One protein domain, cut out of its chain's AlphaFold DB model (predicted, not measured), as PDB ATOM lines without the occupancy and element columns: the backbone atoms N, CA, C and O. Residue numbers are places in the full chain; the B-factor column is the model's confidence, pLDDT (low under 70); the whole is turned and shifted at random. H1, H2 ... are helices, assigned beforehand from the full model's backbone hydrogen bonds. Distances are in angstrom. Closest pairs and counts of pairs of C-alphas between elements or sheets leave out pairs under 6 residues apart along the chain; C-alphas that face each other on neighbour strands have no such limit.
ATOM      1  N   SER A  11     -10.035   0.621 -24.087       92.69
ATOM      2  CA  SER A  11      -9.706  -0.037 -22.814       92.69
ATOM      3  C   SER A  11      -9.808   0.943 -21.647       92.69
ATOM      4  O   SER A  11     -10.311   0.575 -20.590       92.69
ATOM      5  N   LEU A  12      -9.397   2.201 -21.856       94.50
ATOM      6  CA  LEU A  12      -9.539   3.272 -20.870       94.50
ATOM      7  C   LEU A  12     -11.010   3.570 -20.559       94.50
ATOM      8  O   LEU A  12     -11.397   3.590 -19.397       94.50
ATOM      9  N   ILE A  13     -11.839   3.758 -21.587       94.81
ATOM     10  CA  ILE A  13     -13.277   3.998 -21.413       94.81
ATOM     11  C   ILE A  13     -13.926   2.810 -20.697       94.81
ATOM     12  O   ILE A  13     -14.640   3.003 -19.715       94.81
ATOM     13  N   ALA A  14     -13.640   1.587 -21.151       95.88
ATOM     14  CA  ALA A  14     -14.207   0.379 -20.569       95.88
ATOM     15  C   ALA A  14     -13.813   0.217 -19.096       95.88
ATOM     16  O   ALA A  14     -14.687  -0.060 -18.276       95.88
ATOM     17  N   VAL A  15     -12.540   0.434 -18.736       96.38
ATOM     18  CA  VAL A  15     -12.112   0.314 -17.336       96.38
ATOM     19  C   VAL A  15     -12.718   1.408 -16.466       96.38
ATOM     20  O   VAL A  15     -13.209   1.091 -15.391       96.38
ATOM     21  N   LEU A  16     -12.764   2.663 -16.927       96.75
ATOM     22  CA  LEU A  16     -13.328   3.767 -16.148       96.75
ATOM     23  C   LEU A  16     -14.824   3.568 -15.894       96.75
ATOM     24  O   LEU A  16     -15.266   3.656 -14.753       96.75
ATOM     25  N   LEU A  17     -15.598   3.231 -16.927       97.19
ATOM     26  CA  LEU A  17     -17.030   2.969 -16.768       97.19
ATOM     27  C   LEU A  17     -17.291   1.718 -15.926       97.19
ATOM     28  O   LEU A  17     -18.178   1.733 -15.074       97.19
ATOM     29  N   SER A  18     -16.497   0.659 -16.111       97.38
ATOM     30  CA  SER A  18     -16.598  -0.546 -15.281       97.38
ATOM     31  C   SER A  18     -16.290  -0.246 -13.820       97.38
ATOM     32  O   SER A  18     -17.014  -0.720 -12.958       97.38
ATOM     33  N   LEU A  19     -15.267   0.567 -13.536       95.69
ATOM     34  CA  LEU A  19     -14.925   0.991 -12.180       95.69
ATOM     35  C   LEU A  19     -16.063   1.790 -11.547       95.69
ATOM     36  O   LEU A  19     -16.448   1.484 -10.424       95.69
ATOM     37  N   VAL A  20     -16.629   2.774 -12.251       95.38
ATOM     38  CA  VAL A  20     -17.724   3.608 -11.722       95.38
ATOM     39  C   VAL A  20     -18.973   2.774 -11.430       95.38
ATOM     40  O   VAL A  20     -19.572   2.923 -10.367       95.38
ATOM     41  N   VAL A  21     -19.361   1.877 -12.340       95.25
ATOM     42  CA  VAL A  21     -20.516   0.989 -12.129       95.25
ATOM     43  C   VAL A  21     -20.237  -0.006 -11.009       95.25
ATOM     44  O   VAL A  21     -21.047  -0.140 -10.099       95.25
ATOM     45  N   TRP A  22     -19.081  -0.670 -11.041       94.88
ATOM     46  CA  TRP A  22     -18.715  -1.667 -10.041       94.88
ATOM     47  C   TRP A  22     -18.653  -1.050  -8.641       94.88
ATOM     48  O   TRP A  22     -19.260  -1.589  -7.724       94.88
ATOM     49  N   THR A  23     -18.007   0.110  -8.480       91.75
ATOM     50  CA  THR A  23     -17.940   0.820  -7.189       91.75
ATOM     51  C   THR A  23     -19.299   1.339  -6.731       91.75
ATOM     52  O   THR A  23     -19.581   1.273  -5.539       91.75
ATOM     53  N   GLY A  24     -20.152   1.800  -7.652       91.44
ATOM     54  CA  GLY A  24     -21.525   2.204  -7.347       91.44
ATOM     55  C   GLY A  24     -22.335   1.049  -6.760       91.44
ATOM     56  O   GLY A  24     -22.804   1.151  -5.628       91.44
ATOM     57  N   ILE A  25     -22.412  -0.079  -7.477       91.88
ATOM     58  CA  ILE A  25     -23.157  -1.268  -7.031       91.88
ATOM     59  C   ILE A  25     -22.550  -1.836  -5.739       91.88
ATOM     60  O   ILE A  25     -23.269  -2.095  -4.774       91.88
ATOM     61  N   TYR A  26     -21.222  -1.988  -5.684       90.00
ATOM     62  CA  TYR A  26     -20.512  -2.502  -4.509       90.00
ATOM     63  C   TYR A  26     -20.752  -1.631  -3.275       90.00
ATOM     64  O   TYR A  26     -21.084  -2.136  -2.203       90.00
ATOM     65  N   GLY A  27     -20.638  -0.310  -3.432       86.62
ATOM     66  CA  GLY A  27     -20.900   0.652  -2.370       86.62
ATOM     67  C   GLY A  27     -22.350   0.599  -1.895       86.62
ATOM     68  O   GLY A  27     -22.587   0.614  -0.691       86.62
ATOM     69  N   ARG A  28     -23.318   0.490  -2.812       86.19
ATOM     70  CA  ARG A  28     -24.749   0.376  -2.483       86.19
ATOM     71  C   ARG A  28     -25.060  -0.873  -1.684       86.19
ATOM     72  O   ARG A  28     -25.773  -0.797  -0.685       86.19
ATOM     73  N   ILE A  29     -24.514  -2.008  -2.110       83.69
ATOM     74  CA  ILE A  29     -24.654  -3.264  -1.378       83.69
ATOM     75  C   ILE A  29     -24.022  -3.116  -0.004       83.69
ATOM     76  O   ILE A  29     -24.669  -3.477   0.967       83.69
ATOM     77  N   GLY A  30     -22.823  -2.534   0.091       79.06
ATOM     78  CA  GLY A  30     -22.200  -2.205   1.370       79.06
ATOM     79  C   GLY A  30     -23.146  -1.404   2.261       79.06
ATOM     80  O   GLY A  30     -23.521  -1.868   3.328       79.06
ATOM     81  N   ASP A  31     -23.625  -0.255   1.797       77.81
ATOM     82  CA  ASP A  31     -24.526   0.621   2.554       77.81
ATOM     83  C   ASP A  31     -25.807  -0.083   3.051       77.81
ATOM     84  O   ASP A  31     -26.251   0.169   4.173       77.81
ATOM     85  N   VAL A  32     -26.397  -0.983   2.255       71.50
ATOM     86  CA  VAL A  32     -27.598  -1.745   2.648       71.50
ATOM     87  C   VAL A  32     -27.257  -2.948   3.539       71.50
ATOM     88  O   VAL A  32     -28.039  -3.274   4.436       71.50
ATOM     89  N   ALA A  33     -26.110  -3.594   3.318       62.62
ATOM     90  CA  ALA A  33     -25.687  -4.837   3.966       62.62
ATOM     91  C   ALA A  33     -24.890  -4.640   5.268       62.62
ATOM     92  O   ALA A  33     -24.816  -5.584   6.048       62.62
ATOM     93  N   ILE A  34     -24.381  -3.437   5.596       60.88
ATOM     94  CA  ILE A  34     -23.769  -3.160   6.926       60.88
ATOM     95  C   ILE A  34     -24.814  -3.243   8.069       60.88
ATOM     96  O   ILE A  34     -24.519  -2.972   9.227       60.88
ATOM     97  N   ARG A  35     -26.056  -3.668   7.810       62.00
ATOM     98  CA  ARG A  35     -27.021  -4.046   8.854       62.00
ATOM     99  C   ARG A  35     -26.545  -5.304   9.594       62.00
ATOM    100  O   ARG A  35     -27.054  -6.373   9.295       62.00
ATOM    101  N   PHE A  36     -25.569  -5.169  10.502       65.69
ATOM    102  CA  PHE A  36     -24.978  -6.225  11.342       65.69
ATOM    103  C   PHE A  36     -25.116  -7.624  10.735       65.69
ATOM    104  O   PHE A  36     -25.728  -8.532  11.301       65.69
ATOM    105  N   ASP A  37     -24.596  -7.779   9.519       82.19
ATOM    106  CA  ASP A  37     -24.563  -9.088   8.902       82.19
ATOM    107  C   ASP A  37     -23.543  -9.921   9.678       82.19
ATOM    108  O   ASP A  37     -22.403  -9.500   9.910       82.19
ATOM    109  N   LYS A  38     -23.978 -11.095  10.131       86.38
ATOM    110  CA  LYS A  38     -23.146 -11.991  10.931       86.38
ATOM    111  C   LYS A  38     -21.836 -12.351  10.241       86.38
ATOM    112  O   LYS A  38     -20.842 -12.545  10.932       86.38
ATOM    113  N   ASP A  39     -21.807 -12.420   8.910       88.12
ATOM    114  CA  ASP A  39     -20.597 -12.768   8.177       88.12
ATOM    115  C   ASP A  39     -19.602 -11.611   8.203       88.12
ATOM    116  O   ASP A  39     -18.409 -11.856   8.353       88.12
ATOM    117  N   LEU A  40     -20.070 -10.361   8.145       89.75
ATOM    118  CA  LEU A  40     -19.208  -9.181   8.255       89.75
ATOM    119  C   LEU A  40     -18.618  -9.030   9.662       89.75
ATOM    120  O   LEU A  40     -17.418  -8.786   9.794       89.75
ATOM    121  N   LEU A  41     -19.428  -9.226  10.706       92.00
ATOM    122  CA  LEU A  41     -18.935  -9.225  12.090       92.00
ATOM    123  C   LEU A  41     -17.923 -10.341  12.325       92.00
ATOM    124  O   LEU A  41     -16.866 -10.103  12.903       92.00
ATOM    125  N   TYR A  42     -18.229 -11.542  11.842       93.44
ATOM    126  CA  TYR A  42     -17.325 -12.677  11.920       93.44
ATOM    127  C   TYR A  42     -16.002 -12.408  11.184       93.44
ATOM    128  O   TYR A  42     -14.932 -12.669  11.728       93.44
ATOM    129  N   LEU A  43     -16.039 -11.832   9.977       93.50
ATOM    130  CA  LEU A  43     -14.822 -11.486   9.236       93.50
ATOM    131  C   LEU A  43     -13.970 -10.459   9.989       93.50
ATOM    132  O   LEU A  43     -12.748 -10.614  10.032       93.50
ATOM    133  N   TYR A  44     -14.593  -9.452  10.607       94.62
ATOM    134  CA  TYR A  44     -13.888  -8.483  11.446       94.62
ATOM    135  C   TYR A  44     -13.295  -9.134  12.700       94.62
ATOM    136  O   TYR A  44     -12.141  -8.866  13.027       94.62
ATOM    137  N   LEU A  45     -14.037 -10.027  13.363       95.44
ATOM    138  CA  LEU A  45     -13.555 -10.821  14.498       95.44
ATOM    139  C   LEU A  45     -12.310 -11.627  14.142       95.44
ATOM    140  O   LEU A  45     -11.306 -11.496  14.835       95.44
ATOM    141  N   CYS A  46     -12.316 -12.360  13.031       95.06
ATOM    142  CA  CYS A  46     -11.121 -13.069  12.574       95.06
ATOM    143  C   CYS A  46      -9.938 -12.111  12.342       95.06
ATOM    144  O   CYS A  46      -8.798 -12.422  12.672       95.06
ATOM    145  N   GLY A  47     -10.199 -10.908  11.818       95.81
ATOM    146  CA  GLY A  47      -9.182  -9.865  11.667       95.81
ATOM    147  C   GLY A  47      -8.619  -9.384  13.008       95.81
ATOM    148  O   GLY A  47      -7.407  -9.227  13.146       95.81
ATOM    149  N   ALA A  48      -9.491  -9.192  13.999       95.62
ATOM    150  CA  ALA A  48      -9.120  -8.821  15.359       95.62
ATOM    151  C   ALA A  48      -8.321  -9.924  16.071       95.62
ATOM    152  O   ALA A  48      -7.413  -9.602  16.835       95.62
ATOM    153  N   GLU A  49      -8.598 -11.200  15.791       94.62
ATOM    154  CA  GLU A  49      -7.797 -12.331  16.279       94.62
ATOM    155  C   GLU A  49      -6.386 -12.321  15.686       94.62
ATOM    156  O   GLU A  49      -5.410 -12.386  16.434       94.62
ATOM    157  N   TYR A  50      -6.241 -12.127  14.370       92.94
ATOM    158  CA  TYR A  50      -4.911 -11.969  13.759       92.94
ATOM    159  C   TYR A  50      -4.141 -10.773  14.304       92.94
ATOM    160  O   TYR A  50      -2.920 -10.824  14.443       92.94
ATOM    161  N   GLY A  51      -4.856  -9.690  14.595       92.06
ATOM    162  CA  GLY A  51      -4.296  -8.493  15.202       92.06
ATOM    163  C   GLY A  51      -3.941  -8.638  16.681       92.06
ATOM    164  O   GLY A  51      -3.422  -7.677  17.246       92.06
ATOM    165  N   GLY A  52      -4.244  -9.780  17.310       91.06
ATOM    166  CA  GLY A  52      -4.044 -10.020  18.741       91.06
ATOM    167  C   GLY A  52      -5.001  -9.246  19.655       91.06
ATOM    168  O   GLY A  52      -4.788  -9.208  20.863       91.06
ATOM    169  N   GLN A  53      -6.038  -8.611  19.100       90.88
ATOM    170  CA  GLN A  53      -7.023  -7.835  19.857       90.88
ATOM    171  C   GLN A  53      -8.110  -8.730  20.467       90.88
ATOM    172  O   GLN A  53      -8.615  -8.419  21.543       90.88
ATOM    173  N   ALA A  54      -8.473  -9.827  19.797       89.75
ATOM    174  CA  ALA A  54      -9.424 -10.826  20.284       89.75
ATOM    175  C   ALA A  54      -8.727 -12.182  20.496       89.75
ATOM    176  O   ALA A  54      -7.804 -12.521  19.759       89.75
ATOM    177  N   SER A  55      -9.169 -12.958  21.493       89.19
ATOM    178  CA  SER A  55      -8.689 -14.334  21.695       89.19
ATOM    179  C   SER A  55      -9.574 -15.329  20.953       89.19
ATOM    180  O   SER A  55     -10.798 -15.290  21.101       89.19
ATOM    181  N   HIS A  56      -8.935 -16.266  20.249       89.06
ATOM    182  CA  HIS A  56      -9.597 -17.394  19.601       89.06
ATOM    183  C   HIS A  56     -10.393 -18.264  20.584       89.06
ATOM    184  O   HIS A  56     -11.457 -18.774  20.238       89.06
ATOM    185  N   ASP A  57      -9.947 -18.348  21.843       89.94
ATOM    186  CA  ASP A  57     -10.609 -19.131  22.894       89.94
ATOM    187  C   ASP A  57     -12.069 -18.705  23.109       89.94
ATOM    188  O   ASP A  57     -12.885 -19.481  23.597       89.94
ATOM    189  N   GLN A  58     -12.427 -17.462  22.770       88.56
ATOM    190  CA  GLN A  58     -13.813 -17.001  22.861       88.56
ATOM    191  C   GLN A  58     -14.721 -17.734  21.863       88.56
ATOM    192  O   GLN A  58     -15.894 -17.957  22.164       88.56
ATOM    193  N   GLN A  59     -14.210 -18.113  20.685       90.44
ATOM    194  CA  GLN A  59     -14.983 -18.881  19.704       90.44
ATOM    195  C   GLN A  59     -15.173 -20.324  20.174       90.44
ATOM    196  O   GLN A  59     -16.261 -20.878  20.014       90.44
ATOM    197  N   ASP A  60     -14.167 -20.902  20.829       89.88
ATOM    198  CA  ASP A  60     -14.288 -22.222  21.455       89.88
ATOM    199  C   ASP A  60     -15.281 -22.191  22.630       89.88
ATOM    200  O   ASP A  60     -16.185 -23.027  22.704       89.88
ATOM    201  N   LYS A  61     -15.224 -21.160  23.482       89.75
ATOM    202  CA  LYS A  61     -16.205 -20.947  24.562       89.75
ATOM    203  C   LYS A  61     -17.631 -20.793  24.050       89.75
ATOM    204  O   LYS A  61     -18.560 -21.289  24.680       89.75
ATOM    205  N   LEU A  62     -17.838 -20.142  22.906       90.75
ATOM    206  CA  LEU A  62     -19.161 -20.066  22.285       90.75
ATOM    207  C   LEU A  62     -19.724 -21.469  21.993       90.75
ATOM    208  O   LEU A  62     -20.906 -21.718  22.236       90.75
ATOM    209  N   VAL A  63     -18.893 -22.401  21.516       91.00
ATOM    210  CA  VAL A  63     -19.309 -23.796  21.299       91.00
ATOM    211  C   VAL A  63     -19.717 -24.447  22.621       91.00
ATOM    212  O   VAL A  63     -20.763 -25.098  22.677       91.00
ATOM    213  N   GLU A  64     -18.937 -24.251  23.683       91.25
ATOM    214  CA  GLU A  64     -19.245 -24.772  25.021       91.25
ATOM    215  C   GLU A  64     -20.563 -24.211  25.566       91.25
ATOM    216  O   GLU A  64     -21.407 -24.980  26.032       91.25
ATOM    217  N   HIS A  65     -20.789 -22.900  25.445       90.44
ATOM    218  CA  HIS A  65     -22.037 -22.257  25.858       90.44
ATOM    219  C   HIS A  65     -23.248 -22.816  25.113       90.44
ATOM    220  O   HIS A  65     -24.273 -23.089  25.736       90.44
ATOM    221  N   LEU A  66     -23.136 -23.038  23.800       90.00
ATOM    222  CA  LEU A  66     -24.223 -23.610  23.005       90.00
ATOM    223  C   LEU A  66     -24.538 -25.048  23.416       90.00
ATOM    224  O   LEU A  66     -25.708 -25.408  23.537       90.00
ATOM    225  N   VAL A  67     -23.513 -25.860  23.679       90.31
ATOM    226  CA  VAL A  67     -23.699 -27.226  24.187       90.31
ATOM    227  C   VAL A  67     -24.350 -27.201  25.572       90.31
ATOM    228  O   VAL A  67     -25.333 -27.904  25.797       90.31
ATOM    229  N   ALA A  68     -23.862 -26.356  26.482       89.25
ATOM    230  CA  ALA A  68     -24.403 -26.221  27.835       89.25
ATOM    231  C   ALA A  68     -25.854 -25.711  27.842       89.25
ATOM    232  O   ALA A  68     -26.665 -26.141  28.665       89.25
ATOM    233  N   ALA A  69     -26.206 -24.837  26.896       86.75
ATOM    234  CA  ALA A  69     -27.560 -24.332  26.706       86.75
ATOM    235  C   ALA A  69     -28.492 -25.322  25.980       86.75
ATOM    236  O   ALA A  69     -29.645 -24.981  25.724       86.75
ATOM    237  N   SER A  70     -28.020 -26.535  25.656       85.62
ATOM    238  CA  SER A  70     -28.768 -27.526  24.867       85.62
ATOM    239  C   SER A  70     -29.272 -26.954  23.535       85.62
ATOM    240  O   SER A  70     -30.384 -27.251  23.094       85.62
ATOM    241  N   ALA A  71     -28.457 -26.108  22.899       84.19
ATOM    242  CA  ALA A  71     -28.755 -25.548  21.590       84.19
ATOM    243  C   ALA A  71     -28.935 -26.665  20.555       84.19
ATOM    244  O   ALA A  71     -28.278 -27.708  20.618       84.19
ATOM    245  N   HIS A  72     -29.772 -26.416  19.546       82.44
ATOM    246  CA  HIS A  72     -29.931 -27.333  18.420       82.44
ATOM    247  C   HIS A  72     -28.561 -27.685  17.806       82.44
ATOM    248  O   HIS A  72     -27.743 -26.793  17.563       82.44
ATOM    249  N   GLU A  73     -28.319 -28.967  17.502       81.81
ATOM    250  CA  GLU A  73     -27.017 -29.485  17.033       81.81
ATOM    251  C   GLU A  73     -26.428 -28.682  15.867       81.81
ATOM    252  O   GLU A  73     -25.226 -28.437  15.786       81.81
ATOM    253  N   HIS A  74     -27.301 -28.225  14.976       78.62
ATOM    254  CA  HIS A  74     -26.971 -27.332  13.874       78.62
ATOM    255  C   HIS A  74     -26.219 -26.050  14.294       78.62
ATOM    256  O   HIS A  74     -25.274 -25.651  13.609       78.62
ATOM    257  N   TYR A  75     -26.605 -25.392  15.396       82.56
ATOM    258  CA  TYR A  75     -25.922 -24.191  15.895       82.56
ATOM    259  C   TYR A  75     -24.532 -24.530  16.427       82.56
ATOM    260  O   TYR A  75     -23.570 -23.833  16.112       82.56
ATOM    261  N   VAL A  76     -24.417 -25.641  17.158       86.56
ATOM    262  CA  VAL A  76     -23.135 -26.149  17.661       86.56
ATOM    263  C   VAL A  76     -22.202 -26.472  16.492       86.56
ATOM    264  O   VAL A  76     -21.043 -26.063  16.488       86.56
ATOM    265  N   TYR A  77     -22.707 -27.163  15.466       84.06
ATOM    266  CA  TYR A  77     -21.943 -27.489  14.261       84.06
ATOM    267  C   TYR A  77     -21.454 -26.225  13.548       84.06
ATOM    268  O   TYR A  77     -20.284 -26.128  13.181       84.06
ATOM    269  N   ARG A  78     -22.325 -25.226  13.388       83.44
ATOM    270  CA  ARG A  78     -21.969 -23.963  12.738       83.44
ATOM    271  C   ARG A  78     -20.938 -23.160  13.528       83.44
ATOM    272  O   ARG A  78     -20.004 -22.652  12.912       83.44
ATOM    273  N   ALA A  79     -21.074 -23.070  14.850       88.06
ATOM    274  CA  ALA A  79     -20.091 -22.406  15.706       88.06
ATOM    275  C   ALA A  79     -18.718 -23.091  15.605       88.06
ATOM    276  O   ALA A  79     -17.719 -22.412  15.388       88.06
ATOM    277  N   LYS A  80     -18.677 -24.434  15.609       88.50
ATOM    278  CA  LYS A  80     -17.444 -25.208  15.366       88.50
ATOM    279  C   LYS A  80     -16.831 -24.925  13.993       88.50
ATOM    280  O   LYS A  80     -15.618 -24.761  13.889       88.50
ATOM    281  N   MET A  81     -17.651 -24.859  12.939       86.12
ATOM    282  CA  MET A  81     -17.156 -24.496  11.608       86.12
ATOM    283  C   MET A  81     -16.555 -23.090  11.598       86.12
ATOM    284  O   MET A  81     -15.480 -22.905  11.042       86.12
ATOM    285  N   ARG A  82     -17.238 -22.112  12.201       87.88
ATOM    286  CA  ARG A  82     -16.805 -20.709  12.245       87.88
ATOM    287  C   ARG A  82     -15.512 -20.543  13.035       87.88
ATOM    288  O   ARG A  82     -14.580 -19.979  12.482       87.88
ATOM    289  N   ALA A  83     -15.399 -21.145  14.218       87.56
ATOM    290  CA  ALA A  83     -14.148 -21.159  14.975       87.56
ATOM    291  C   ALA A  83     -12.973 -21.601  14.086       87.56
ATOM    292  O   ALA A  83     -11.993 -20.890  13.911       87.56
ATOM    293  N   ALA A  84     -13.115 -22.710  13.367       85.50
ATOM    294  CA  ALA A  84     -12.024 -23.220  12.547       85.50
ATOM    295  C   ALA A  84     -11.858 -22.548  11.161       85.50
ATOM    296  O   ALA A  84     -10.927 -22.899  10.435       85.50
ATOM    297  N   TYR A  85     -12.719 -21.600  10.768       85.81
ATOM    298  CA  TYR A  85     -12.719 -20.974   9.435       85.81
ATOM    299  C   TYR A  85     -12.071 -19.589   9.385       85.81
ATOM    300  O   TYR A  85     -12.030 -19.001   8.301       85.81
ATOM    301  N   CYS A  86     -11.594 -19.022  10.496       86.44
ATOM    302  CA  CYS A  86     -10.993 -17.684  10.446       86.44
ATOM    303  C   CYS A  86      -9.801 -17.628   9.476       86.44
ATOM    304  O   CYS A  86      -9.699 -16.699   8.671       86.44
ATOM    305  N   ASP A  87      -9.033 -18.720   9.425       85.56
ATOM    306  CA  ASP A  87      -7.926 -18.961   8.491       85.56
ATOM    307  C   ASP A  87      -8.300 -19.015   7.016       85.56
ATOM    308  O   ASP A  87      -7.404 -18.946   6.177       85.56
ATOM    309  N   ASN A  88      -9.582 -19.037   6.658       89.50
ATOM    310  CA  ASN A  88     -10.002 -19.114   5.260       89.50
ATOM    311  C   ASN A  88     -10.135 -17.743   4.576       89.50
ATOM    312  O   ASN A  88     -10.231 -17.712   3.343       89.50
ATOM    313  N   TYR A  89     -10.126 -16.636   5.336       91.25
ATOM    314  CA  TYR A  89     -10.448 -15.285   4.843       91.25
ATOM    315  C   TYR A  89      -9.427 -14.179   5.191       91.25
ATOM    316  O   TYR A  89      -9.839 -13.038   5.432       91.25
ATOM    317  N   PRO A  90      -8.102 -14.435   5.221       92.75
ATOM    318  CA  PRO A  90      -7.151 -13.491   5.811       92.75
ATOM    319  C   PRO A  90      -7.161 -12.113   5.143       92.75
ATOM    320  O   PRO A  90      -7.105 -11.112   5.847       92.75
ATOM    321  N   TYR A  91      -7.287 -12.020   3.815       93.44
ATOM    322  CA  TYR A  91      -7.295 -10.729   3.118       93.44
ATOM    323  C   TYR A  91      -8.455  -9.841   3.575       93.44
ATOM    324  O   TYR A  91      -8.239  -8.699   3.987       93.44
ATOM    325  N   THR A  92      -9.686 -10.353   3.513       91.56
ATOM    326  CA  THR A  92     -10.876  -9.565   3.848       91.56
ATOM    327  C   THR A  92     -10.902  -9.238   5.338       91.56
ATOM    328  O   THR A  92     -11.113  -8.082   5.700       91.56
ATOM    329  N   SER A  93     -10.596 -10.216   6.193       94.12
ATOM    330  CA  SER A  93     -10.540 -10.042   7.646       94.12
ATOM    331  C   SER A  93      -9.493  -9.019   8.088       94.12
ATOM    332  O   SER A  93      -9.812  -8.094   8.837       94.12
ATOM    333  N   LEU A  94      -8.259  -9.115   7.583       94.06
ATOM    334  CA  LEU A  94      -7.199  -8.156   7.904       94.06
ATOM    335  C   LEU A  94      -7.502  -6.764   7.355       94.06
ATOM    336  O   LEU A  94      -7.242  -5.782   8.041       94.06
ATOM    337  N   SER A  95      -8.083  -6.660   6.157       92.81
ATOM    338  CA  SER A  95      -8.475  -5.363   5.587       92.81
ATOM    339  C   SER A  95      -9.520  -4.660   6.454       92.81
ATOM    340  O   SER A  95      -9.420  -3.456   6.695       92.81
ATOM    341  N   MET A  96     -10.503  -5.415   6.955       91.81
ATOM    342  CA  MET A  96     -11.533  -4.902   7.857       91.81
ATOM    343  C   MET A  96     -10.951  -4.436   9.193       91.81
ATOM    344  O   MET A  96     -11.217  -3.315   9.625       91.81
ATOM    345  N   TYR A  97     -10.111  -5.260   9.815       94.94
ATOM    346  CA  TYR A  97      -9.445  -4.904  11.065       94.94
ATOM    347  C   TYR A  97      -8.513  -3.695  10.904       94.94
ATOM    348  O   TYR A  97      -8.559  -2.761  11.706       94.94
ATOM    349  N   PHE A  98      -7.711  -3.670   9.835       95.00
ATOM    350  CA  PHE A  98      -6.796  -2.573   9.530       95.00
ATOM    351  C   PHE A  98      -7.532  -1.238   9.380       95.00
ATOM    352  O   PHE A  98      -7.090  -0.241   9.946       95.00
ATOM    353  N   ALA A  99      -8.681  -1.217   8.695       93.00
ATOM    354  CA  ALA A  99      -9.497  -0.011   8.578       93.00
ATOM    355  C   ALA A  99      -9.914   0.539   9.955       93.00
ATOM    356  O   ALA A  99      -9.794   1.742  10.195       93.00
ATOM    357  N   GLY A 100     -10.308  -0.335  10.886       93.88
ATOM    358  CA  GLY A 100     -10.626   0.070  12.258       93.88
ATOM    359  C   GLY A 100      -9.417   0.597  13.033       93.88
ATOM    360  O   GLY A 100      -9.522   1.598  13.743       93.88
ATOM    361  N   GLN A 101      -8.239  -0.007  12.862       95.19
ATOM    362  CA  GLN A 101      -7.015   0.499  13.496       95.19
ATOM    363  C   GLN A 101      -6.604   1.869  12.951       95.19
ATOM    364  O   GLN A 101      -6.250   2.753  13.732       95.19
ATOM    365  N   VAL A 102      -6.719   2.090  11.638       94.25
ATOM    366  CA  VAL A 102      -6.478   3.406  11.028       94.25
ATOM    367  C   VAL A 102      -7.448   4.438  11.601       94.25
ATOM    368  O   VAL A 102      -7.009   5.475  12.095       94.25
ATOM    369  N   GLN A 103      -8.745   4.130  11.638       92.56
ATOM    370  CA  GLN A 103      -9.783   5.004  12.190       92.56
ATOM    371  C   GLN A 103      -9.510   5.395  13.651       92.56
ATOM    372  O   GLN A 103      -9.622   6.569  14.010       92.56
ATOM    373  N   ARG A 104      -9.093   4.427  14.478       92.81
ATOM    374  CA  ARG A 104      -8.679   4.664  15.868       92.81
ATOM    375  C   ARG A 104      -7.425   5.533  15.946       92.81
ATOM    376  O   ARG A 104      -7.394   6.477  16.728       92.81
ATOM    377  N   SER A 105      -6.405   5.242  15.138       93.25
ATOM    378  CA  SER A 105      -5.136   5.987  15.151       93.25
ATOM    379  C   SER A 105      -5.293   7.446  14.709       93.25
ATOM    380  O   SER A 105      -4.590   8.319  15.208       93.25
ATOM    381  N   LEU A 106      -6.253   7.715  13.820       94.38
ATOM    382  CA  LEU A 106      -6.607   9.057  13.360       94.38
ATOM    383  C   LEU A 106      -7.553   9.792  14.324       94.38
ATOM    384  O   LEU A 106      -7.938  10.924  14.047       94.38
ATOM    385  N   GLY A 107      -7.962   9.160  15.431       91.75
ATOM    386  CA  GLY A 107      -8.887   9.751  16.398       91.75
ATOM    387  C   GLY A 107     -10.293  10.003  15.845       91.75
ATOM    388  O   GLY A 107     -11.028  10.801  16.420       91.75
ATOM    389  N   MET A 108     -10.675   9.349  14.741       91.06
ATOM    390  CA  MET A 108     -11.993   9.534  14.118       91.06
ATOM    391  C   MET A 108     -13.116   8.982  14.999       91.06
ATOM    392  O   MET A 108     -14.198   9.554  15.053       91.06
ATOM    393  N   THR A 109     -12.848   7.879  15.697       91.31
ATOM    394  CA  THR A 109     -13.746   7.279  16.688       91.31
ATOM    395  C   THR A 109     -12.921   6.622  17.783       91.31
ATOM    396  O   THR A 109     -11.842   6.091  17.505       91.31
ATOM    397  N   ASP A 110     -13.467   6.558  18.988       92.12
ATOM    398  CA  ASP A 110     -12.858   5.862  20.114       92.12
ATOM    399  C   ASP A 110     -13.788   4.725  20.562       92.12
ATOM    400  O   ASP A 110     -14.890   5.025  21.036       92.12
ATOM    401  N   PRO A 111     -13.383   3.442  20.442       93.44
ATOM    402  CA  PRO A 111     -14.222   2.331  20.878       93.44
ATOM    403  C   PRO A 111     -14.621   2.452  22.353       93.44
ATOM    404  O   PRO A 111     -15.715   2.024  22.703       93.44
ATOM    405  N   ALA A 112     -13.792   3.070  23.207       93.12
ATOM    406  CA  ALA A 112     -14.105   3.263  24.624       93.12
ATOM    407  C   ALA A 112     -15.230   4.282  24.871       93.12
ATOM    408  O   ALA A 112     -15.881   4.225  25.912       93.12
ATOM    409  N   LYS A 113     -15.460   5.208  23.931       93.50
ATOM    410  CA  LYS A 113     -16.531   6.214  24.014       93.50
ATOM    411  C   LYS A 113     -17.797   5.754  23.309       93.50
ATOM    412  O   LYS A 113     -18.886   5.958  23.831       93.50
ATOM    413  N   ASP A 114     -17.640   5.164  22.127       93.75
ATOM    414  CA  ASP A 114     -18.743   4.684  21.302       93.75
ATOM    415  C   ASP A 114     -18.293   3.485  20.459       93.75
ATOM    416  O   ASP A 114     -17.784   3.611  19.339       93.75
ATOM    417  N   PHE A 115     -18.450   2.295  21.035       93.62
ATOM    418  CA  PHE A 115     -18.063   1.051  20.379       93.62
ATOM    419  C   PHE A 115     -18.932   0.747  19.156       93.62
ATOM    420  O   PHE A 115     -18.417   0.267  18.144       93.62
ATOM    421  N   ALA A 116     -20.230   1.047  19.227       92.50
ATOM    422  CA  ALA A 116     -21.162   0.804  18.138       92.50
ATOM    423  C   ALA A 116     -20.795   1.611  16.884       92.50
ATOM    424  O   ALA A 116     -20.697   1.039  15.792       92.50
ATOM    425  N   GLU A 117     -20.513   2.905  17.050       92.69
ATOM    426  CA  GLU A 117     -20.047   3.773  15.968       92.69
ATOM    427  C   GLU A 117     -18.689   3.310  15.428       92.69
ATOM    428  O   GLU A 117     -18.534   3.143  14.213       92.69
ATOM    429  N   PHE A 118     -17.722   3.041  16.316       94.25
ATOM    430  CA  PHE A 118     -16.399   2.547  15.928       94.25
ATOM    431  C   PHE A 118     -16.503   1.310  15.033       94.25
ATOM    432  O   PHE A 118     -15.952   1.299  13.927       94.25
ATOM    433  N   LEU A 119     -17.218   0.281  15.493       92.94
ATOM    434  CA  LEU A 119     -17.304  -0.999  14.801       92.94
ATOM    435  C   LEU A 119     -18.001  -0.846  13.450       92.94
ATOM    436  O   LEU A 119     -17.503  -1.349  12.444       92.94
ATOM    437  N   PHE A 120     -19.118  -0.121  13.396       89.62
ATOM    438  CA  PHE A 120     -19.867   0.044  12.154       89.62
ATOM    439  C   PHE A 120     -19.042   0.768  11.089       89.62
ATOM    440  O   PHE A 120     -18.962   0.334   9.936       89.62
ATOM    441  N   VAL A 121     -18.414   1.880  11.468       89.00
ATOM    442  CA  VAL A 121     -17.603   2.677  10.546       89.00
ATOM    443  C   VAL A 121     -16.366   1.877  10.111       89.00
ATOM    444  O   VAL A 121     -16.030   1.892   8.925       89.00
ATOM    445  N   SER A 122     -15.792   1.059  11.002       91.38
ATOM    446  CA  SER A 122     -14.693   0.142  10.668       91.38
ATOM    447  C   SER A 122     -15.108  -0.911   9.636       91.38
ATOM    448  O   SER A 122     -14.387  -1.133   8.664       91.38
ATOM    449  N   LEU A 123     -16.279  -1.538   9.803       90.56
ATOM    450  CA  LEU A 123     -16.819  -2.507   8.842       90.56
ATOM    451  C   LEU A 123     -17.055  -1.859   7.476       90.56
ATOM    452  O   LEU A 123     -16.650  -2.413   6.452       90.56
ATOM    453  N   ARG A 124     -17.664  -0.667   7.454       87.88
ATOM    454  CA  ARG A 124     -17.930   0.092   6.226       87.88
ATOM    455  C   ARG A 124     -16.642   0.391   5.464       87.88
ATOM    456  O   ARG A 124     -16.530   0.028   4.294       87.88
ATOM    457  N   TRP A 125     -15.662   1.014   6.118       86.19
ATOM    458  CA  TRP A 125     -14.384   1.341   5.482       86.19
ATOM    459  C   TRP A 125     -13.585   0.098   5.122       86.19
ATOM    460  O   TRP A 125     -12.981   0.060   4.057       86.19
ATOM    461  N   GLY A 126     -13.629  -0.934   5.958       88.94
ATOM    462  CA  GLY A 126     -13.001  -2.225   5.708       88.94
ATOM    463  C   GLY A 126     -13.494  -2.900   4.431       88.94
ATOM    464  O   GLY A 126     -12.694  -3.362   3.612       88.94
ATOM    465  N   MET A 127     -14.812  -2.918   4.222       87.38
ATOM    466  CA  MET A 127     -15.405  -3.423   2.982       87.38
ATOM    467  C   MET A 127     -15.020  -2.563   1.788       87.38
ATOM    468  O   MET A 127     -14.524  -3.090   0.798       87.38
ATOM    469  N   VAL A 128     -15.179  -1.242   1.889       82.56
ATOM    470  CA  VAL A 128     -14.809  -0.331   0.796       82.56
ATOM    471  C   VAL A 128     -13.335  -0.500   0.425       82.56
ATOM    472  O   VAL A 128     -13.023  -0.613  -0.755       82.56
ATOM    473  N   LEU A 129     -12.436  -0.589   1.406       82.31
ATOM    474  CA  LEU A 129     -11.003  -0.768   1.191       82.31
ATOM    475  C   LEU A 129     -10.698  -2.114   0.525       82.31
ATOM    476  O   LEU A 129     -10.054  -2.148  -0.522       82.31
ATOM    477  N   SER A 130     -11.182  -3.217   1.105       85.50
ATOM    478  CA  SER A 130     -10.914  -4.563   0.583       85.50
ATOM    479  C   SER A 130     -11.467  -4.753  -0.830       85.50
ATOM    480  O   SER A 130     -10.775  -5.307  -1.690       85.50
ATOM    481  N   GLY A 131     -12.675  -4.248  -1.081       84.75
ATOM    482  CA  GLY A 131     -13.338  -4.293  -2.371       84.75
ATOM    483  C   GLY A 131     -12.719  -3.369  -3.403       84.75
ATOM    484  O   GLY A 131     -12.310  -3.844  -4.459       84.75
ATOM    485  N   ALA A 132     -12.649  -2.065  -3.136       79.69
ATOM    486  CA  ALA A 132     -12.196  -1.085  -4.123       79.69
ATOM    487  C   ALA A 132     -10.763  -1.357  -4.582       79.69
ATOM    488  O   ALA A 132     -10.483  -1.265  -5.779       79.69
ATOM    489  N   LEU A 133      -9.875  -1.753  -3.663       83.62
ATOM    490  CA  LEU A 133      -8.500  -2.098  -4.017       83.62
ATOM    491  C   LEU A 133      -8.446  -3.346  -4.898       83.62
ATOM    492  O   LEU A 133      -7.855  -3.305  -5.976       83.62
ATOM    493  N   LEU A 134      -9.074  -4.446  -4.474       92.62
ATOM    494  CA  LEU A 134      -8.959  -5.715  -5.189       92.62
ATOM    495  C   LEU A 134      -9.775  -5.730  -6.482       92.62
ATOM    496  O   LEU A 134      -9.251  -6.095  -7.532       92.62
ATOM    497  N   GLY A 135     -11.040  -5.317  -6.424       93.19
ATOM    498  CA  GLY A 135     -11.922  -5.214  -7.584       93.19
ATOM    499  C   GLY A 135     -11.378  -4.222  -8.608       93.19
ATOM    500  O   GLY A 135     -11.290  -4.548  -9.795       93.19
ATOM    501  N   GLY A 136     -10.911  -3.057  -8.147       93.06
ATOM    502  CA  GLY A 136     -10.285  -2.057  -9.006       93.06
ATOM    503  C   GLY A 136      -9.011  -2.571  -9.675       93.06
ATOM    504  O   GLY A 136      -8.864  -2.453 -10.894       93.06
ATOM    505  N   LEU A 137      -8.129  -3.229  -8.917       95.50
ATOM    506  CA  LEU A 137      -6.928  -3.869  -9.456       95.50
ATOM    507  C   LEU A 137      -7.269  -4.968 -10.473       95.50
ATOM    508  O   LEU A 137      -6.644  -5.028 -11.530       95.50
ATOM    509  N   CYS A 138      -8.274  -5.805 -10.207       97.50
ATOM    510  CA  CYS A 138      -8.710  -6.857 -11.129       97.50
ATOM    511  C   CYS A 138      -9.227  -6.280 -12.454       97.50
ATOM    512  O   CYS A 138      -8.868  -6.784 -13.519       97.50
ATOM    513  N   LEU A 139     -10.016  -5.201 -12.410       96.88
ATOM    514  CA  LEU A 139     -10.495  -4.504 -13.610       96.88
ATOM    515  C   LEU A 139      -9.342  -3.874 -14.398       96.88
ATOM    516  O   LEU A 139      -9.276  -4.028 -15.620       96.88
ATOM    517  N   LEU A 140      -8.401  -3.225 -13.708       96.06
ATOM    518  CA  LEU A 140      -7.192  -2.685 -14.329       96.06
ATOM    519  C   LEU A 140      -6.385  -3.791 -15.012       96.06
ATOM    520  O   LEU A 140      -6.031  -3.640 -16.178       96.06
ATOM    521  N   ILE A 141      -6.148  -4.922 -14.340       96.38
ATOM    522  CA  ILE A 141      -5.451  -6.081 -14.916       96.38
ATOM    523  C   ILE A 141      -6.201  -6.611 -16.140       96.38
ATOM    524  O   ILE A 141      -5.573  -6.844 -17.175       96.38
ATOM    525  N   ALA A 142      -7.523  -6.781 -16.050       96.75
ATOM    526  CA  ALA A 142      -8.333  -7.330 -17.130       96.75
ATOM    527  C   ALA A 142      -8.241  -6.473 -18.400       96.75
ATOM    528  O   ALA A 142      -7.908  -6.989 -19.469       96.75
ATOM    529  N   PHE A 143      -8.452  -5.158 -18.287       96.12
ATOM    530  CA  PHE A 143      -8.413  -4.246 -19.436       96.12
ATOM    531  C   PHE A 143      -6.998  -3.865 -19.877       96.12
ATOM    532  O   PHE A 143      -6.793  -3.554 -21.048       96.12
ATOM    533  N   TRP A 144      -6.001  -3.938 -18.992       94.38
ATOM    534  CA  TRP A 144      -4.595  -3.795 -19.375       94.38
ATOM    535  C   TRP A 144      -4.082  -5.011 -20.152       94.38
ATOM    536  O   TRP A 144      -3.281  -4.874 -21.081       94.38
ATOM    537  N   ALA A 145      -4.528  -6.212 -19.782       92.19
ATOM    538  CA  ALA A 145      -4.180  -7.435 -20.490       92.19
ATOM    539  C   ALA A 145      -4.896  -7.541 -21.842       92.19
ATOM    540  O   ALA A 145      -4.282  -8.009 -22.807       92.19
ATOM    541  N   ALA A 146      -6.159  -7.102 -21.900       91.25
ATOM    542  CA  ALA A 146      -7.036  -7.251 -23.050       91.25
ATOM    543  C   ALA A 146      -6.414  -6.734 -24.355       91.25
ATOM    544  O   ALA A 146      -5.911  -5.616 -24.453       91.25
ATOM    545  N   ALA A 435     -24.570   3.678 -14.021       95.25
ATOM    546  CA  ALA A 435     -23.828   4.546 -13.116       95.25
ATOM    547  C   ALA A 435     -24.701   5.686 -12.569       95.25
ATOM    548  O   ALA A 435     -24.718   5.910 -11.365       95.25
ATOM    549  N   ILE A 436     -25.474   6.379 -13.408       94.69
ATOM    550  CA  ILE A 436     -26.386   7.426 -12.927       94.69
ATOM    551  C   ILE A 436     -27.378   6.856 -11.913       94.69
ATOM    552  O   ILE A 436     -27.572   7.471 -10.871       94.69
ATOM    553  N   ILE A 437     -27.996   5.706 -12.187       91.94
ATOM    554  CA  ILE A 437     -28.963   5.081 -11.272       91.94
ATOM    555  C   ILE A 437     -28.300   4.779  -9.922       91.94
ATOM    556  O   ILE A 437     -28.799   5.216  -8.880       91.94
ATOM    557  N   GLU A 438     -27.140   4.125  -9.945       91.62
ATOM    558  CA  GLU A 438     -26.418   3.720  -8.738       91.62
ATOM    559  C   GLU A 438     -25.886   4.911  -7.939       91.62
ATOM    560  O   GLU A 438     -25.871   4.875  -6.711       91.62
ATOM    561  N   TRP A 439     -25.491   6.005  -8.592       91.38
ATOM    562  CA  TRP A 439     -24.899   7.161  -7.915       91.38
ATOM    563  C   TRP A 439     -25.907   8.263  -7.557       91.38
ATOM    564  O   TRP A 439     -25.641   9.030  -6.633       91.38
ATOM    565  N   LYS A 440     -27.072   8.335  -8.218       90.12
ATOM    566  CA  LYS A 440     -28.092   9.382  -7.989       90.12
ATOM    567  C   LYS A 440     -28.921   9.173  -6.721       90.12
ATOM    568  O   LYS A 440     -29.386  10.154  -6.144       90.12
ATOM    569  N   GLY A 441     -29.164   7.930  -6.303       77.56
ATOM    570  CA  GLY A 441     -29.955   7.661  -5.096       77.56
ATOM    571  C   GLY A 441     -29.321   8.266  -3.830       77.56
ATOM    572  O   GLY A 441     -28.099   8.421  -3.771       77.56
ATOM    573  N   PRO A 442     -30.094   8.576  -2.777       81.44
ATOM    574  CA  PRO A 442     -29.508   9.009  -1.511       81.44
ATOM    575  C   PRO A 442     -28.656   7.877  -0.920       81.44
ATOM    576  O   PRO A 442     -29.103   6.731  -0.853       81.44
ATOM    577  N   TRP A 443     -27.412   8.171  -0.552       85.00
ATOM    578  CA  TRP A 443     -26.569   7.270   0.242       85.00
ATOM    579  C   TRP A 443     -27.017   7.322   1.699       85.00
ATOM    580  O   TRP A 443     -27.579   8.338   2.117       85.00
ATOM    581  N   THR A 444     -26.791   6.260   2.477       84.12
ATOM    582  CA  THR A 444     -27.230   6.282   3.879       84.12
ATOM    583  C   THR A 444     -26.385   7.311   4.638       84.12
ATOM    584  O   THR A 444     -25.155   7.170   4.666       84.12
ATOM    585  N   PRO A 445     -26.994   8.351   5.243       87.06
ATOM    586  CA  PRO A 445     -26.250   9.326   6.023       87.06
ATOM    587  C   PRO A 445     -25.486   8.639   7.154       87.06
ATOM    588  O   PRO A 445     -26.006   7.736   7.811       87.06
ATOM    589  N   THR A 446     -24.261   9.093   7.427       84.31
ATOM    590  CA  THR A 446     -23.456   8.554   8.536       84.31
ATOM    591  C   THR A 446     -24.197   8.667   9.871       84.31
ATOM    592  O   THR A 446     -24.127   7.750  10.680       84.31
ATOM    593  N   ALA A 447     -24.980   9.731  10.077       88.69
ATOM    594  CA  ALA A 447     -25.797   9.900  11.278       88.69
ATOM    595  C   ALA A 447     -26.838   8.778  11.461       88.69
ATOM    596  O   ALA A 447     -26.967   8.244  12.561       88.69
ATOM    597  N   ASP A 448     -27.526   8.365  10.390       87.69
ATOM    598  CA  ASP A 448     -28.527   7.287  10.437       87.69
ATOM    599  C   ASP A 448     -27.879   5.934  10.729       87.69
ATOM    600  O   ASP A 448     -28.423   5.101  11.453       87.69
ATOM    601  N   ILE A 449     -26.703   5.719  10.145       82.44
ATOM    602  CA  ILE A 449     -25.847   4.564  10.394       82.44
ATOM    603  C   ILE A 449     -25.476   4.484  11.881       82.44
ATOM    604  O   ILE A 449     -25.677   3.447  12.514       82.44
ATOM    605  N   VAL A 450     -24.982   5.587  12.444       87.75
ATOM    606  CA  VAL A 450     -24.559   5.660  13.845       87.75
ATOM    607  C   VAL A 450     -25.754   5.454  14.770       87.75
ATOM    608  O   VAL A 450     -25.678   4.637  15.687       87.75
ATOM    609  N   ALA A 451     -26.888   6.101  14.492       90.94
ATOM    610  CA  ALA A 451     -28.118   5.912  15.255       90.94
ATOM    611  C   ALA A 451     -28.548   4.436  15.283       90.94
ATOM    612  O   ALA A 451     -28.746   3.879  16.361       90.94
ATOM    613  N   LYS A 452     -28.590   3.769  14.121       87.81
ATOM    614  CA  LYS A 452     -28.906   2.333  14.025       87.81
ATOM    615  C   LYS A 452     -27.903   1.460  14.773       87.81
ATOM    616  O   LYS A 452     -28.310   0.485  15.397       87.81
ATOM    617  N   SER A 453     -26.613   1.798  14.725       89.00
ATOM    618  CA  SER A 453     -25.578   1.044  15.440       89.00
ATOM    619  C   SER A 453     -25.769   1.094  16.958       89.00
ATOM    620  O   SER A 453     -25.687   0.058  17.614       89.00
ATOM    621  N   ARG A 454     -26.115   2.265  17.504       92.94
ATOM    622  CA  ARG A 454     -26.389   2.454  18.936       92.94
ATOM    623  C   ARG A 454     -27.677   1.758  19.365       92.94
ATOM    624  O   ARG A 454     -27.699   1.129  20.418       92.94
ATOM    625  N   THR A 455     -28.734   1.830  18.551       92.25
ATOM    626  CA  THR A 455     -29.970   1.071  18.795       92.25
ATOM    627  C   THR A 455     -29.681  -0.427  18.858       92.25
ATOM    628  O   THR A 455     -30.090  -1.086  19.806       92.25
ATOM    629  N   TYR A 456     -28.904  -0.952  17.909       89.88
ATOM    630  CA  TYR A 456     -28.530  -2.362  17.905       89.88
ATOM    631  C   TYR A 456     -27.694  -2.763  19.128       89.88
ATOM    632  O   TYR A 456     -27.923  -3.825  19.696       89.88
ATOM    633  N   GLU A 457     -26.754  -1.921  19.577       91.88
ATOM    634  CA  GLU A 457     -26.014  -2.191  20.817       91.88
ATOM    635  C   GLU A 457     -26.965  -2.344  22.011       91.88
ATOM    636  O   GLU A 457     -26.838  -3.294  22.784       91.88
ATOM    637  N   GLN A 458     -27.942  -1.444  22.148       92.81
ATOM    638  CA  GLN A 458     -28.934  -1.515  23.223       92.81
ATOM    639  C   GLN A 458     -29.763  -2.801  23.151       92.81
ATOM    640  O   GLN A 458     -29.970  -3.443  24.181       92.81
ATOM    641  N   GLU A 459     -30.188  -3.199  21.949       90.62
ATOM    642  CA  GLU A 459     -30.909  -4.454  21.719       90.62
ATOM    643  C   GLU A 459     -30.061  -5.667  22.130       90.62
ATOM    644  O   GLU A 459     -30.508  -6.489  22.929       90.62
ATOM    645  N   VAL A 460     -28.811  -5.758  21.661       89.62
ATOM    646  CA  VAL A 460     -27.920  -6.897  21.939       89.62
ATOM    647  C   VAL A 460     -27.557  -7.011  23.417       89.62
ATOM    648  O   VAL A 460     -27.502  -8.118  23.945       89.62
ATOM    649  N   LEU A 461     -27.323  -5.890  24.105       90.06
ATOM    650  CA  LEU A 461     -26.992  -5.896  25.536       90.06
ATOM    651  C   LEU A 461     -28.171  -6.327  26.422       90.06
ATOM    652  O   LEU A 461     -27.953  -6.787  27.545       90.06
ATOM    653  N   GLN A 462     -29.404  -6.175  25.935       89.38
ATOM    654  CA  GLN A 462     -30.619  -6.621  26.621       89.38
ATOM    655  C   GLN A 462     -31.045  -8.033  26.205       89.38
ATOM    656  O   GLN A 462     -31.791  -8.690  26.935       89.38
ATOM    657  N   GLN A 463     -30.572  -8.513  25.053       87.38
ATOM    658  CA  GLN A 463     -30.909  -9.829  24.535       87.38
ATOM    659  C   GLN A 463     -30.281 -10.940  25.390       87.38
ATOM    660  O   GLN A 463     -29.138 -10.859  25.848       87.38
ATOM    661  N   ARG A 464     -31.043 -12.016  25.583       87.31
ATOM    662  CA  ARG A 464     -30.577 -13.281  26.159       87.31
ATOM    663  C   ARG A 464     -30.715 -14.379  25.118       87.31
ATOM    664  O   ARG A 464     -31.574 -14.296  24.243       87.31
ATOM    665  N   TYR A 465     -29.884 -15.406  25.231       84.19
ATOM    666  CA  TYR A 465     -29.996 -16.583  24.390       84.19
ATOM    667  C   TYR A 465     -31.317 -17.307  24.659       84.19
ATOM    668  O   TYR A 465     -31.590 -17.735  25.782       84.19
ATOM    669  N   THR A 466     -32.112 -17.481  23.610       80.75
ATOM    670  CA  THR A 466     -33.368 -18.232  23.626       80.75
ATOM    671  C   THR A 466     -33.248 -19.401  22.637       80.75
ATOM    672  O   THR A 466     -33.095 -19.189  21.432       80.75
ATOM    673  N   PRO A 467     -33.302 -20.664  23.106       69.69
ATOM    674  CA  PRO A 467     -33.155 -21.833  22.232       69.69
ATOM    675  C   PRO A 467     -34.239 -21.942  21.145       69.69
ATOM    676  O   PRO A 467     -34.027 -22.595  20.128       69.69
ATOM    677  N   GLU A 468     -35.398 -21.311  21.369       64.69
ATOM    678  CA  GLU A 468     -36.590 -21.382  20.511       64.69
ATOM    679  C   GLU A 468     -36.587 -20.370  19.348       64.69
ATOM    680  O   GLU A 468     -37.489 -20.385  18.507       64.69
ATOM    681  N   GLU A 469     -35.593 -19.480  19.253       60.66
ATOM    682  CA  GLU A 469     -35.545 -18.499  18.167       60.66
ATOM    683  C   GLU A 469     -35.243 -19.158  16.806       60.66
ATOM    684  O   GLU A 469     -34.134 -19.584  16.496       60.66
ATOM    685  N   ALA A 470     -36.235 -19.178  15.913       51.75
ATOM    686  CA  ALA A 470     -36.117 -19.824  14.602       51.75
ATOM    687  C   ALA A 470     -35.152 -19.126  13.608       51.75
ATOM    688  O   ALA A 470     -34.914 -19.644  12.515       51.75
ATOM    689  N   SER A 471     -34.608 -17.939  13.923       60.50
ATOM    690  CA  SER A 471     -33.829 -17.132  12.969       60.50
ATOM    691  C   SER A 471     -32.327 -17.151  13.249       60.50
ATOM    692  O   SER A 471     -31.844 -16.533  14.193       60.50
ATOM    693  N   PHE A 472     -31.560 -17.769  12.345       62.19
ATOM    694  CA  PHE A 472     -30.095 -17.857  12.429       62.19
ATOM    695  C   PHE A 472     -29.390 -16.513  12.613       62.19
ATOM    696  O   PHE A 472     -28.413 -16.425  13.349       62.19
ATOM    697  N   SER A 473     -29.844 -15.470  11.919       60.03
ATOM    698  CA  SER A 473     -29.216 -14.147  12.006       60.03
ATOM    699  C   SER A 473     -29.541 -13.433  13.318       60.03
ATOM    700  O   SER A 473     -28.726 -12.654  13.790       60.03
ATOM    701  N   LYS A 474     -30.687 -13.725  13.949       70.81
ATOM    702  CA  LYS A 474     -31.037 -13.144  15.256       70.81
ATOM    703  C   LYS A 474     -30.217 -13.722  16.405       70.81
ATOM    704  O   LYS A 474     -30.015 -13.037  17.399       70.81
ATOM    705  N   ILE A 475     -29.723 -14.947  16.234       77.00
ATOM    706  CA  ILE A 475     -28.949 -15.646  17.255       77.00
ATOM    707  C   ILE A 475     -27.437 -15.435  17.061       77.00
ATOM    708  O   ILE A 475     -26.745 -15.095  18.012       77.00
ATOM    709  N   GLU A 476     -26.899 -15.597  15.845       85.69
ATOM    710  CA  GLU A 476     -25.441 -15.542  15.627       85.69
ATOM    711  C   GLU A 476     -24.848 -14.134  15.695       85.69
ATOM    712  O   GLU A 476     -23.738 -13.951  16.193       85.69
ATOM    713  N   THR A 477     -25.554 -13.139  15.153       88.44
ATOM    714  CA  THR A 477     -25.035 -11.771  15.076       88.44
ATOM    715  C   THR A 477     -24.692 -11.204  16.468       88.44
ATOM    716  O   THR A 477     -23.575 -10.692  16.621       88.44
ATOM    717  N   PRO A 478     -25.555 -11.349  17.501       90.88
ATOM    718  CA  PRO A 478     -25.219 -10.955  18.871       90.88
ATOM    719  C   PRO A 478     -23.927 -11.578  19.408       90.88
ATOM    720  O   PRO A 478     -23.165 -10.884  20.078       90.88
ATOM    721  N   TRP A 479     -23.633 -12.849  19.102       90.50
ATOM    722  CA  TRP A 479     -22.435 -13.531  19.608       90.50
ATOM    723  C   TRP A 479     -21.161 -12.819  19.163       90.50
ATOM    724  O   TRP A 479     -20.353 -12.406  19.995       90.50
ATOM    725  N   TYR A 480     -21.011 -12.618  17.851       92.69
ATOM    726  CA  TYR A 480     -19.819 -11.984  17.289       92.69
ATOM    727  C   TYR A 480     -19.700 -10.525  17.726       92.69
ATOM    728  O   TYR A 480     -18.598 -10.058  18.014       92.69
ATOM    729  N   TYR A 481     -20.828  -9.816  17.837       93.69
ATOM    730  CA  TYR A 481     -20.841  -8.456  18.367       93.69
ATOM    731  C   TYR A 481     -20.319  -8.409  19.809       93.69
ATOM    732  O   TYR A 481     -19.419  -7.626  20.116       93.69
ATOM    733  N   LEU A 482     -20.837  -9.265  20.695       93.44
ATOM    734  CA  LEU A 482     -20.448  -9.305  22.106       93.44
ATOM    735  C   LEU A 482     -18.991  -9.732  22.300       93.44
ATOM    736  O   LEU A 482     -18.312  -9.185  23.169       93.44
ATOM    737  N   MET A 483     -18.490 -10.659  21.484       93.75
ATOM    738  CA  MET A 483     -17.081 -11.064  21.490       93.75
ATOM    739  C   MET A 483     -16.157  -9.911  21.097       93.75
ATOM    740  O   MET A 483     -15.169  -9.648  21.784       93.75
ATOM    741  N   LEU A 484     -16.500  -9.178  20.036       94.75
ATOM    742  CA  LEU A 484     -15.762  -7.984  19.632       94.75
ATOM    743  C   LEU A 484     -15.830  -6.903  20.705       94.75
ATOM    744  O   LEU A 484     -14.811  -6.325  21.071       94.75
ATOM    745  N   ARG A 485     -17.008  -6.665  21.275       94.19
ATOM    746  CA  ARG A 485     -17.162  -5.698  22.359       94.19
ATOM    747  C   ARG A 485     -16.289  -6.064  23.557       94.19
ATOM    748  O   ARG A 485     -15.607  -5.199  24.096       94.19
ATOM    749  N   HIS A 486     -16.268  -7.338  23.946       93.31
ATOM    750  CA  HIS A 486     -15.399  -7.839  25.008       93.31
ATOM    751  C   HIS A 486     -13.914  -7.636  24.679       93.31
ATOM    752  O   HIS A 486     -13.160  -7.196  25.541       93.31
ATOM    753  N   ALA A 487     -13.503  -7.879  23.433       93.38
ATOM    754  CA  ALA A 487     -12.126  -7.685  22.985       93.38
ATOM    755  C   ALA A 487     -11.645  -6.224  23.104       93.38
ATOM    756  O   ALA A 487     -10.471  -5.987  23.377       93.38
ATOM    757  N   TYR A 488     -12.533  -5.242  22.918       93.50
ATOM    758  CA  TYR A 488     -12.179  -3.818  22.989       93.50
ATOM    759  C   TYR A 488     -12.427  -3.177  24.361       93.50
ATOM    760  O   TYR A 488     -11.671  -2.291  24.755       93.50
ATOM    761  N   LEU A 489     -13.476  -3.593  25.077       93.62
ATOM    762  CA  LEU A 489     -13.945  -2.943  26.311       93.62
ATOM    763  C   LEU A 489     -13.824  -3.811  27.570       93.62
ATOM    764  O   LEU A 489     -14.032  -3.313  28.676       93.62
ATOM    765  N   GLY A 490     -13.531  -5.103  27.429       87.69
ATOM    766  CA  GLY A 490     -13.646  -6.080  28.513       87.69
ATOM    767  C   GLY A 490     -15.101  -6.378  28.924       87.69
ATOM    768  O   GLY A 490     -16.064  -5.975  28.268       87.69
ATOM    769  N   GLY A 491     -15.278  -7.120  30.026       76.69
ATOM    770  CA  GLY A 491     -16.588  -7.406  30.650       76.69
ATOM    771  C   GLY A 491     -17.123  -8.836  30.453       76.69
ATOM    772  O   GLY A 491     -16.436  -9.683  29.908       76.69
ATOM    773  N   LYS A 492     -18.354  -9.128  30.904       69.19
ATOM    774  CA  LYS A 492     -18.968 -10.483  30.893       69.19
ATOM    775  C   LYS A 492     -20.005 -10.700  29.775       69.19
ATOM    776  O   LYS A 492     -20.948 -11.460  29.959       69.19
ATOM    777  N   GLY A 493     -19.884  -9.992  28.649       73.25
ATOM    778  CA  GLY A 493     -20.955  -9.902  27.641       73.25
ATOM    779  C   GLY A 493     -21.472 -11.258  27.139       73.25
ATOM    780  O   GLY A 493     -22.678 -11.483  27.137       73.25
ATOM    781  N   LEU A 494     -20.568 -12.176  26.784       82.12
ATOM    782  CA  LEU A 494     -20.938 -13.503  26.281       82.12
ATOM    783  C   LEU A 494     -21.557 -14.390  27.378       82.12
ATOM    784  O   LEU A 494     -22.640 -14.934  27.181       82.12
ATOM    785  N   ASP A 495     -20.936 -14.455  28.561       84.50
ATOM    786  CA  ASP A 495     -21.456 -15.224  29.703       84.50
ATOM    787  C   ASP A 495     -22.860 -14.763  30.116       84.50
ATOM    788  O   ASP A 495     -23.742 -15.571  30.400       84.50
ATOM    789  N   GLN A 496     -23.079 -13.447  30.143       85.62
ATOM    790  CA  GLN A 496     -24.373 -12.850  30.455       85.62
ATOM    791  C   GLN A 496     -25.414 -13.182  29.384       85.62
ATOM    792  O   GLN A 496     -26.569 -13.451  29.704       85.62
ATOM    793  N   TYR A 497     -25.045 -13.171  28.106       86.69
ATOM    794  CA  TYR A 497     -25.974 -13.529  27.037       86.69
ATOM    795  C   TYR A 497     -26.501 -14.966  27.193       86.69
ATOM    796  O   TYR A 497     -27.690 -15.200  26.986       86.69
ATOM    797  N   PHE A 498     -25.660 -15.902  27.646       86.44
ATOM    798  CA  PHE A 498     -26.037 -17.301  27.890       86.44
ATOM    799  C   PHE A 498     -26.503 -17.613  29.324       86.44
ATOM    800  O   PHE A 498     -26.859 -18.758  29.613       86.44
ATOM    801  N   SER A 499     -26.518 -16.640  30.242       83.19
ATOM    802  CA  SER A 499     -26.993 -16.878  31.608       83.19
ATOM    803  C   SER A 499     -28.501 -17.135  31.620       83.19
ATOM    804  O   SER A 499     -29.253 -16.386  30.995       83.19
ATOM    805  N   LYS A 500     -28.941 -18.167  32.352       70.00
ATOM    806  CA  LYS A 500     -30.370 -18.441  32.569       70.00
ATOM    807  C   LYS A 500     -31.021 -17.248  33.276       70.00
ATOM    808  O   LYS A 500     -30.435 -16.717  34.218       70.00
ATOM    809  N   SER A 501     -32.198 -16.846  32.794       55.50
ATOM    810  CA  SER A 501     -33.063 -15.848  33.435       55.50
ATOM    811  C   SER A 501     -33.570 -16.321  34.787       55.50
ATOM    812  O   SER A 501     -33.989 -17.505  34.833       55.50
TER     813      SER A 501
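This is residues 11 to 146 and 435 to 501 of the 501 residues of an uncharacterized protein of Bradyrhizobium centrolobii (UniProt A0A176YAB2). Picture a head of crossed helices at one end and, running out from it, a long two-helix arm in which H1 and the later part of H6 lie side by side, opposite ways, with short H7 on H1. In the head H2 and H9 lie side by side near the middle, H5 crosses both H2 and H6, H8 packs on the first turns of H6, H10 folds back on H9, and the hairpin of H3 and H4 lies to one side, near H2 and H9. The printed part has 203 residues with ten named helices, H1 to H10 in order along the chain, and no named strand; the class is all helix, with 154 residues in the helices. The whole is compact, with a radius of gyration of the C-alphas of 18.6 A, yet elongated in outline, with spans of 61 by 34 by 34 A, the arm making much of the length.

Start with the longest helix, H6, residues 115 to 145: find C-alpha 115 at (-18.063, 1.051, 20.379) and run 44.0 A to C-alpha 145 at (-4.180, -7.435, -20.490). H1, residues 11 to 33, begins at C-alpha 11 at (-9.706, -0.037, -22.814) and is 31.6 A long. H7 is residues 435 to 440, 8.2 A. Then look for H5, residues 90 to 105, 21.7 A; H8, residues 446 to 462, 24.7 A; H2, residues 38 to 50, 18.5 A; and H9, residues 472 to 489, 26.0 A. H3, residues 57 to 68, spans 16.3 A, and H4, residues 73 to 84, 16.9 A. H10, residues 493 to 498, is 9.0 A long and ends at C-alpha 498 at (-26.037, -17.301, 27.890).

Begin at H6, the hub, which touches four other helices. It touches H1 at a shallow tilt of 22 degrees, opposite ways; look at Ser 11 and Phe 143, the closest C-alphas, 5.5 A apart. H7 touches H1 at a steep tilt of 42 degrees, the same way, closest at the C-alphas of Ala 435 and Val 21, 5.0 A. With residues 118 to 130 alone H6 touches H5 at a steep tilt of 53 degrees, where the closest C-alphas, of Gly 126 and Met 96, are 3.7 A apart. With residues 116 to 120 alone it touches H8 at a steep tilt of 55 degrees; the closest C-alphas, of Ala 116 and Ser 453, are 5.2 A apart. H6 and H2 only just touch, with 3 pairs of C-alphas within 8 A, the closest those of Leu 123 and Leu 40, 7.1 A. H2 also touches H5, about perpendicular at 77 degrees, with the C-alphas of Gly 47 and Ser 93 closest at 4.2 A. H2 touches H9 at a shallow tilt of 30 degrees, the same way, closest at the C-alphas of Lys 38 and Thr 477, 4.6 A. H9 and H10 form a helical hairpin at a tilt of 34.7 degrees, only just shallow; their closest C-alphas, of Leu 482 and Gly 493, are 5.6 A apart. H3 and H4 form another, at 9 degrees, with the C-alphas of Gln 59 and Ala 83 closest at 5.3 A. H4 is near H2 and H9, while H1 and H8 are among the pairs that are apart. The helix packing is part aligned and part crossed: four of nine touching pairs are at a shallow tilt. Every O i to N i+4 pair is within hydrogen-bond range in H1 to H8 and in H10; in H9 it is 12 of 14.

The two C-alphas farthest apart are the first and last printed, those of Ser 11 and Ser 501, at 62.9 A. Residues 147 to 434 are not printed, and C-alphas 146 and 435 are 22.8 A apart across this cut. Of the links that are printed whole, none is long. The mean pLDDT of the printed part is 87.9; look for values under 70 at residues 33 to 36, 467 to 473, 492 and 501.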